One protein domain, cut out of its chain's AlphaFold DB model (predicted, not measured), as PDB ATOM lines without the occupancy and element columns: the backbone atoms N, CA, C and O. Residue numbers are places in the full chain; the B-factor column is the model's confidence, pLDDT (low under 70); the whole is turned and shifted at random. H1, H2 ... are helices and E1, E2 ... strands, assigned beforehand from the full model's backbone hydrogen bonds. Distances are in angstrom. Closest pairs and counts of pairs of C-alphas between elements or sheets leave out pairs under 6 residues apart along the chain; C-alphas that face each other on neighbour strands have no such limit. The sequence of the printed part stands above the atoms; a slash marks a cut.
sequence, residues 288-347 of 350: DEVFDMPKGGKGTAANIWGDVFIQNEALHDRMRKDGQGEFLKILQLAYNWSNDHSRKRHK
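Overview. This is residues 288 to 347 of the 350 residues of an uncharacterized protein of Candidatus Thalassarchaeaceae archaeon (UniProt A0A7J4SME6). One long helix, H3, makes one side of an elongated, loose domain, and two shorter helices, H1 and H2, follow one another along its other side, so that the printed part folds back on itself after H2. A small hairpin of two strands, E1 and E2, sits at the end where H1 begins and H3 ends. The printed part has 60 residues, with two named strands and then three named helices in the order E1, E2, H1, H2, H3; the sheet, E1 - E2, is antiparallel, and the class is mostly helix. The whole is loose, with a radius of gyration of the C-alphas of 13.1 A and spans of 36 by 22 by 13 A.

Arrangement. E1, residues 290 to 292, and E2, residues 298 to 300, are antiparallel neighbours and form a hairpin, with 137 degrees between their directions. N 291 and O 299 are 2.8 A apart and N 299 and O 291 are 3.0 A apart, both within hydrogen-bond range. H1, residues 301 to 310, follows E2 directly; the closest C-alphas of E1 and H1 are those of Val 290 and Ala 301, 7.5 A apart. H2, residues 313 to 321, and H1 meet only through their link. H3, residues 325 to 345, touches H2 with residues 325 to 328 alone, and the closest C-alphas are those of Met 319 and Gly 325, 6.2 A apart. H2 and H3 form a helical hairpin, running opposite ways at a steep tilt of 36 degrees, only just past shallow. H1 and H3 touch, the C-alphas of Ala 302 and Asn 339 being the closest at 5.2 A. They run opposite ways at a steep tilt of 37 degrees, only just past shallow. The closest C-alphas of E2 and H3 are those of Thr 300 and Ser 342, 7.0 A apart. E1 is apart from H2 and from H3, and E2 is apart from H2. In H1, H2 and H3 every O i to N i+4 pair is within hydrogen-bond range.

Along the chain. E1 begins at C-alpha 290, (-39.857, 2.526, 4.475), and E2 ends at C-alpha 300. From first to last C-alpha H1 measures 13.5 A and H2 12.3 A. H3 measures 30.2 A, from C-alpha 325 at (-56.504, 27.973, 9.645) to C-alpha 345 at (-49.655, -1.239, 6.677).

Size, cuts and confidence. The two C-alphas farthest apart are those of Asp 322 and Lys 347, 37.8 A. The printed part has no cut, and its four links are tight. The mean pLDDT of the printed part is 86.4; residue 294 and residues 306 to 307, which belong to H1, are under 70.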
ATOM      1  N   ASP A 288     -45.842   3.740   1.305       85.88
ATOM      2  CA  ASP A 288     -45.242   2.503   0.789       85.88
ATOM      3  C   ASP A 288     -43.755   2.363   1.125       85.88
ATOM      4  O   ASP A 288     -43.333   1.319   1.623       85.88
ATOM      5  N   GLU A 289     -42.961   3.407   0.889       84.50
ATOM      6  CA  GLU A 289     -41.513   3.359   1.110       84.50
ATOM      7  C   GLU A 289     -41.156   3.505   2.592       84.50
ATOM      8  O   GLU A 289     -41.544   4.477   3.248       84.50
ATOM      9  N   VAL A 290     -40.384   2.542   3.106       86.56
ATOM     10  CA  VAL A 290     -39.857   2.526   4.475       86.56
ATOM     11  C   VAL A 290     -38.394   2.960   4.459       86.56
ATOM     12  O   VAL A 290     -37.563   2.355   3.785       86.56
ATOM     13  N   PHE A 291     -38.081   3.985   5.243       85.31
ATOM     14  CA  PHE A 291     -36.755   4.573   5.393       85.31
ATOM     15  C   PHE A 291     -36.179   4.254   6.775       85.31
ATOM     16  O   PHE A 291     -36.911   4.192   7.769       85.31
ATOM     17  N   ASP A 292     -34.856   4.112   6.847       83.56
ATOM     18  CA  ASP A 292     -34.139   4.071   8.121       83.56
ATOM     19  C   ASP A 292     -33.993   5.489   8.686       83.56
ATOM     20  O   ASP A 292     -33.595   6.430   7.993       83.56
ATOM     21  N   MET A 293     -34.323   5.654   9.966       78.50
ATOM     22  CA  MET A 293     -34.346   6.961  10.615       78.50
ATOM     23  C   MET A 293     -32.983   7.326  11.225       78.50
ATOM     24  O   MET A 293     -32.340   6.469  11.835       78.50
ATOM     25  N   PRO A 294     -32.560   8.611  11.198       68.31
ATOM     26  CA  PRO A 294     -31.263   9.037  11.744       68.31
ATOM     27  C   PRO A 294     -31.041   8.723  13.232       68.31
ATOM     28  O   PRO A 294     -29.902   8.664  13.685       68.31
ATOM     29  N   LYS A 295     -32.120   8.553  14.008       73.06
ATOM     30  CA  LYS A 295     -32.085   8.252  15.451       73.06
ATOM     31  C   LYS A 295     -32.330   6.766  15.769       73.06
ATOM     32  O   LYS A 295     -32.555   6.431  16.928       73.06
ATOM     33  N   GLY A 296     -32.273   5.894  14.760       74.50
ATOM     34  CA  GLY A 296     -32.680   4.492  14.856       74.50
ATOM     35  C   GLY A 296     -34.187   4.306  14.643       74.50
ATOM     36  O   GLY A 296     -34.973   5.230  14.852       74.50
ATOM     37  N   GLY A 297     -34.578   3.107  14.204       80.00
ATOM     38  CA  GLY A 297     -35.959   2.767  13.844       80.00
ATOM     39  C   GLY A 297     -36.268   2.943  12.355       80.00
ATOM     40  O   GLY A 297     -35.436   3.425  11.582       80.00
ATOM     41  N   LYS A 298     -37.475   2.532  11.963       83.69
ATOM     42  CA  LYS A 298     -37.981   2.592  10.589       83.69
ATOM     43  C   LYS A 298     -39.216   3.478  10.517       83.69
ATOM     44  O   LYS A 298     -40.006   3.520  11.454       83.69
ATOM     45  N   GLY A 299     -39.380   4.186   9.407       83.88
ATOM     46  CA  GLY A 299     -40.536   5.047   9.191       83.88
ATOM     47  C   GLY A 299     -40.772   5.313   7.717       83.88
ATOM     48  O   GLY A 299     -39.847   5.320   6.916       83.88
ATOM     49  N   THR A 300     -42.021   5.541   7.347       88.75
ATOM     50  CA  THR A 300     -42.387   5.994   5.997       88.75
ATOM     51  C   THR A 300     -42.360   7.512   5.897       88.75
ATOM     52  O   THR A 300     -42.322   8.230   6.900       88.75
ATOM     53  N   ALA A 301     -42.478   8.023   4.674       84.38
ATOM     54  CA  ALA A 301     -42.623   9.451   4.429       84.38
ATOM     55  C   ALA A 301     -43.799  10.084   5.198       84.38
ATOM     56  O   ALA A 301     -43.684  11.234   5.633       84.38
ATOM     57  N   ALA A 302     -44.896   9.344   5.402       84.50
ATOM     58  CA  ALA A 302     -46.025   9.786   6.216       84.50
ATOM     59  C   ALA A 302     -45.646  10.036   7.685       84.50
ATOM     60  O   ALA A 302     -46.143  10.989   8.283       84.50
ATOM     61  N   ASN A 303     -44.750   9.221   8.255       82.69
ATOM     62  CA  ASN A 303     -44.283   9.391   9.633       82.69
ATOM     63  C   ASN A 303     -43.301  10.570   9.727       82.69
ATOM     64  O   ASN A 303     -43.469  11.455  10.555       82.69
ATOM     65  N   ILE A 304     -42.331  10.631   8.808       78.81
ATOM     66  CA  ILE A 304     -41.241  11.620   8.832       78.81
ATOM     67  C   ILE A 304     -41.756  13.044   8.635       78.81
ATOM     68  O   ILE A 304     -41.458  13.939   9.422       78.81
ATOM     69  N   TRP A 305     -42.503  13.273   7.552       73.75
ATOM     70  CA  TRP A 305     -42.991  14.615   7.230       73.75
ATOM     71  C   TRP A 305     -44.008  15.095   8.264       73.75
ATOM     72  O   TRP A 305     -44.002  16.252   8.686       73.75
ATOM     73  N   GLY A 306     -44.840  14.159   8.696       67.00
ATOM     74  CA  GLY A 306     -45.815  14.337   9.740       67.00
ATOM     75  C   GLY A 306     -45.253  14.804  11.065       67.00
ATOM     76  O   GLY A 306     -45.714  15.813  11.585       67.00
ATOM     77  N   ASP A 307     -44.231  14.123  11.577       68.94
ATOM     78  CA  ASP A 307     -43.602  14.482  12.845       68.94
ATOM     79  C   ASP A 307     -43.010  15.897  12.799       68.94
ATOM     80  O   ASP A 307     -43.184  16.666  13.742       68.94
ATOM     81  N   VAL A 308     -42.388  16.296  11.682       77.56
ATOM     82  CA  VAL A 308     -41.822  17.649  11.532       77.56
ATOM     83  C   VAL A 308     -42.901  18.731  11.481       77.56
ATOM     84  O   VAL A 308     -42.732  19.792  12.081       77.56
ATOM     85  N   PHE A 309     -43.993  18.499  10.752       83.06
ATOM     86  CA  PHE A 309     -45.059  19.490  10.607       83.06
ATOM     87  C   PHE A 309     -45.941  19.564  11.859       83.06
ATOM     88  O   PHE A 309     -46.134  20.636  12.422       83.06
ATOM     89  N   ILE A 310     -46.432  18.420  12.334       83.56
ATOM     90  CA  ILE A 310     -47.451  18.334  13.388       83.56
ATOM     91  C   ILE A 310     -46.912  18.736  14.754       83.56
ATOM     92  O   ILE A 310     -47.658  19.284  15.561       83.56
ATOM     93  N   GLN A 311     -45.626  18.505  15.012       83.38
ATOM     94  CA  GLN A 311     -44.993  18.920  16.264       83.38
ATOM     95  C   GLN A 311     -44.587  20.404  16.249       83.38
ATOM     96  O   GLN A 311     -44.146  20.936  17.266       83.38
ATOM     97  N   ASN A 312     -44.742  21.107  15.121       89.00
ATOM     98  CA  ASN A 312     -44.369  22.511  14.993       89.00
ATOM     99  C   ASN A 312     -45.530  23.448  15.373       89.00
ATOM    100  O   ASN A 312     -46.140  24.111  14.531       89.00
ATOM    101  N   GLU A 313     -45.826  23.527  16.672       90.25
ATOM    102  CA  GLU A 313     -46.899  24.383  17.204       90.25
ATOM    103  C   GLU A 313     -46.704  25.869  16.863       90.25
ATOM    104  O   GLU A 313     -47.669  26.560  16.541       90.25
ATOM    105  N   ALA A 314     -45.455  26.347  16.832       92.25
ATOM    106  CA  ALA A 314     -45.142  27.724  16.457       92.25
ATOM    107  C   ALA A 314     -45.544  28.039  15.003       92.25
ATOM    108  O   ALA A 314     -46.082  29.115  14.725       92.25
ATOM    109  N   LEU A 315     -45.321  27.101  14.072       89.88
ATOM    110  CA  LEU A 315     -45.788  27.220  12.691       89.88
ATOM    111  C   LEU A 315     -47.316  27.210  12.626       89.88
ATOM    112  O   LEU A 315     -47.897  28.053  11.944       89.88
ATOM    113  N   HIS A 316     -47.971  26.308  13.359       93.06
ATOM    114  CA  HIS A 316     -49.432  26.246  13.412       93.06
ATOM    115  C   HIS A 316     -50.049  27.562  13.899       93.06
ATOM    116  O   HIS A 316     -50.994  28.068  13.292       93.06
ATOM    117  N   ASP A 317     -49.501  28.145  14.963       94.19
ATOM    118  CA  ASP A 317     -49.967  29.419  15.506       94.19
ATOM    119  C   ASP A 317     -49.763  30.571  14.529       94.19
ATOM    120  O   ASP A 317     -50.644  31.422  14.389       94.19
ATOM    121  N   ARG A 318     -48.634  30.585  13.815       94.62
ATOM    122  CA  ARG A 318     -48.390  31.559  12.752       94.62
ATOM    123  C   ARG A 318     -49.405  31.417  11.619       94.62
ATOM    124  O   ARG A 318     -50.050  32.398  11.274       94.62
ATOM    125  N   MET A 319     -49.624  30.206  11.106       92.88
ATOM    126  CA  MET A 319     -50.600  29.955  10.037       92.88
ATOM    127  C   MET A 319     -52.018  30.382  10.435       92.88
ATOM    128  O   MET A 319     -52.735  30.962   9.627       92.88
ATOM    129  N   ARG A 320     -52.432  30.142  11.689       94.00
ATOM    130  CA  ARG A 320     -53.733  30.617  12.193       94.00
ATOM    131  C   ARG A 320     -53.812  32.142  12.231       94.00
ATOM    132  O   ARG A 320     -54.823  32.692  11.804       94.00
ATOM    133  N   LYS A 321     -52.762  32.815  12.719       94.81
ATOM    134  CA  LYS A 321     -52.675  34.289  12.739       94.81
ATOM    135  C   LYS A 321     -52.712  34.884  11.331       94.81
ATOM    136  O   LYS A 321     -53.346  35.915  11.139       94.81
ATOM    137  N   ASP A 322     -52.123  34.191  10.361       93.69
ATOM    138  CA  ASP A 322     -52.089  34.584   8.949       93.69
ATOM    139  C   ASP A 322     -53.383  34.202   8.187       93.69
ATOM    140  O   ASP A 322     -53.447  34.318   6.966       93.69
ATOM    141  N   GLY A 323     -54.427  33.724   8.880       88.88
ATOM    142  CA  GLY A 323     -55.722  33.374   8.277       88.88
ATOM    143  C   GLY A 323     -55.759  32.022   7.553       88.88
ATOM    144  O   GLY A 323     -56.777  31.652   6.977       88.88
ATOM    145  N   GLN A 324     -54.695  31.223   7.624       90.00
ATOM    146  CA  GLN A 324     -54.563  29.927   6.941       90.00
ATOM    147  C   GLN A 324     -55.094  28.743   7.769       90.00
ATOM    148  O   GLN A 324     -54.699  27.594   7.561       90.00
ATOM    149  N   GLY A 325     -55.992  28.995   8.726       89.31
ATOM    150  CA  GLY A 325     -56.504  27.973   9.645       89.31
ATOM    151  C   GLY A 325     -57.246  26.823   8.950       89.31
ATOM    152  O   GLY A 325     -57.087  25.666   9.336       89.31
ATOM    153  N   GLU A 326     -58.018  27.115   7.897       88.06
ATOM    154  CA  GLU A 326     -58.715  26.083   7.114       88.06
ATOM    155  C   GLU A 326     -57.731  25.181   6.361       88.06
ATOM    156  O   GLU A 326     -57.850  23.956   6.408       88.06
ATOM    157  N   PHE A 327     -56.716  25.772   5.730       90.50
ATOM    158  CA  PHE A 327     -55.654  25.036   5.045       90.50
ATOM    159  C   PHE A 327     -54.852  24.161   6.022       90.50
ATOM    160  O   PHE A 327     -54.654  22.972   5.765       90.50
ATOM    161  N   LEU A 328     -54.491  24.703   7.192       90.75
ATOM    162  CA  LEU A 328     -53.850  23.954   8.278       90.75
ATOM    163  C   LEU A 328     -54.681  22.732   8.696       90.75
ATOM    164  O   LEU A 328     -54.138  21.638   8.841       90.75
ATOM    165  N   LYS A 329     -56.004  22.879   8.840       90.12
ATOM    166  CA  LYS A 329     -56.891  21.760   9.195       90.12
ATOM    167  C   LYS A 329     -56.852  20.639   8.153       90.12
ATOM    168  O   LYS A 329     -56.871  19.464   8.513       90.12
ATOM    169  N   ILE A 330     -56.783  20.978   6.866       91.62
ATOM    170  CA  ILE A 330     -56.707  19.982   5.788       91.62
ATOM    171  C   ILE A 330     -55.341  19.291   5.783       91.62
ATOM    172  O   ILE A 330     -55.297  18.067   5.660       91.62
ATOM    173  N   LEU A 331     -54.245  20.031   5.992       91.00
ATOM    174  CA  LEU A 331     -52.909  19.443   6.160       91.00
ATOM    175  C   LEU A 331     -52.875  18.443   7.321       91.00
ATOM    176  O   LEU A 331     -52.358  17.337   7.173       91.00
ATOM    177  N   GLN A 332     -53.481  18.797   8.457       89.94
ATOM    178  CA  GLN A 332     -53.580  17.911   9.617       89.94
ATOM    179  C   GLN A 332     -54.396  16.650   9.313       89.94
ATOM    180  O   GLN A 332     -54.005  15.559   9.725       89.94
ATOM    181  N   LEU A 333     -55.504  16.762   8.575       91.19
ATOM    182  CA  LEU A 333     -56.285  15.598   8.145       91.19
ATOM    183  C   LEU A 333     -55.491  14.693   7.194       91.19
ATOM    184  O   LEU A 333     -55.500  13.476   7.373       91.19
ATOM    185  N   ALA A 334     -54.787  15.275   6.217       91.38
ATOM    186  CA  ALA A 334     -53.960  14.540   5.258       91.38
ATOM    187  C   ALA A 334     -52.839  13.769   5.960       91.38
ATOM    188  O   ALA A 334     -52.635  12.582   5.694       91.38
ATOM    189  N   TYR A 335     -52.161  14.424   6.905       90.31
ATOM    190  CA  TYR A 335     -51.164  13.778   7.743       90.31
ATOM    191  C   TYR A 335     -51.760  12.622   8.544       90.31
ATOM    192  O   TYR A 335     -51.284  11.498   8.415       90.31
ATOM    193  N   ASN A 336     -52.780  12.885   9.368       89.94
ATOM    194  CA  ASN A 336     -53.276  11.886  10.311       89.94
ATOM    195  C   ASN A 336     -53.818  10.663   9.571       89.94
ATOM    196  O   ASN A 336     -53.540   9.532   9.959       89.94
ATOM    197  N   TRP A 337     -54.495  10.883   8.438       90.94
ATOM    198  CA  TRP A 337     -54.895   9.788   7.570       90.94
ATOM    199  C   TRP A 337     -53.681   8.979   7.095       90.94
ATOM    200  O   TRP A 337     -53.668   7.759   7.257       90.94
ATOM    201  N   SER A 338     -52.650   9.641   6.564       90.75
ATOM    202  CA  SER A 338     -51.476   8.954   6.014       90.75
ATOM    203  C   SER A 338     -50.697   8.197   7.093       90.75
ATOM    204  O   SER A 338     -50.341   7.038   6.913       90.75
ATOM    205  N   ASN A 339     -50.475   8.813   8.254       88.44
ATOM    206  CA  ASN A 339     -49.770   8.196   9.374       88.44
ATOM    207  C   ASN A 339     -50.525   6.979   9.930       88.44
ATOM    208  O   ASN A 339     -49.913   5.930  10.134       88.44
ATOM    209  N   ASP A 340     -51.846   7.075  10.105       88.56
ATOM    210  CA  ASP A 340     -52.668   5.952  10.568       88.56
ATOM    211  C   ASP A 340     -52.619   4.770   9.592       88.56
ATOM    212  O   ASP A 340     -52.521   3.615  10.012       88.56
ATOM    213  N   HIS A 341     -52.696   5.039   8.287       90.44
ATOM    214  CA  HIS A 341     -52.679   3.991   7.264       90.44
ATOM    215  C   HIS A 341     -51.288   3.377   7.110       90.44
ATOM    216  O   HIS A 341     -51.178   2.159   7.003       90.44
ATOM    217  N   SER A 342     -50.235   4.188   7.196       89.25
ATOM    218  CA  SER A 342     -48.851   3.719   7.188       89.25
ATOM    219  C   SER A 342     -48.565   2.788   8.372       89.25
ATOM    220  O   SER A 342     -48.113   1.661   8.179       89.25
ATOM    221  N   ARG A 343     -48.931   3.194   9.599       86.81
ATOM    222  CA  ARG A 343     -48.761   2.366  10.807       86.81
ATOM    223  C   ARG A 343     -49.539   1.054  10.737       86.81
ATOM    224  O   ARG A 343     -49.064   0.037  11.230       86.81
ATOM    225  N   LYS A 344     -50.731   1.061  10.130       89.25
ATOM    226  CA  LYS A 344     -51.507  -0.166   9.890       89.25
ATOM    227  C   LYS A 344     -50.835  -1.072   8.860       89.25
ATOM    228  O   LYS A 344     -50.830  -2.282   9.058       89.25
ATOM    229  N   ARG A 345     -50.289  -0.500   7.781       91.00
ATOM    230  CA  ARG A 345     -49.655  -1.239   6.677       91.00
ATOM    231  C   ARG A 345     -48.337  -1.891   7.095       91.00
ATOM    232  O   ARG A 345     -48.084  -3.025   6.713       91.00
ATOM    233  N   HIS A 346     -47.548  -1.202   7.914       88.00
ATOM    234  CA  HIS A 346     -46.191  -1.606   8.311       88.00
ATOM    235  C   HIS A 346     -46.081  -1.983   9.790       88.00
ATOM    236  O   HIS A 346     -45.025  -1.833  10.395       88.00
ATOM    237  N   LYS A 347     -47.171  -2.480  10.384       82.56
ATOM    238  CA  LYS A 347     -47.256  -2.794  11.819       82.56
ATOM    239  C   LYS A 347     -46.121  -3.698  12.323       82.56
ATOM    240  O   LYS A 347     -45.692  -3.531  13.456       82.56
TER     241      LYS A 347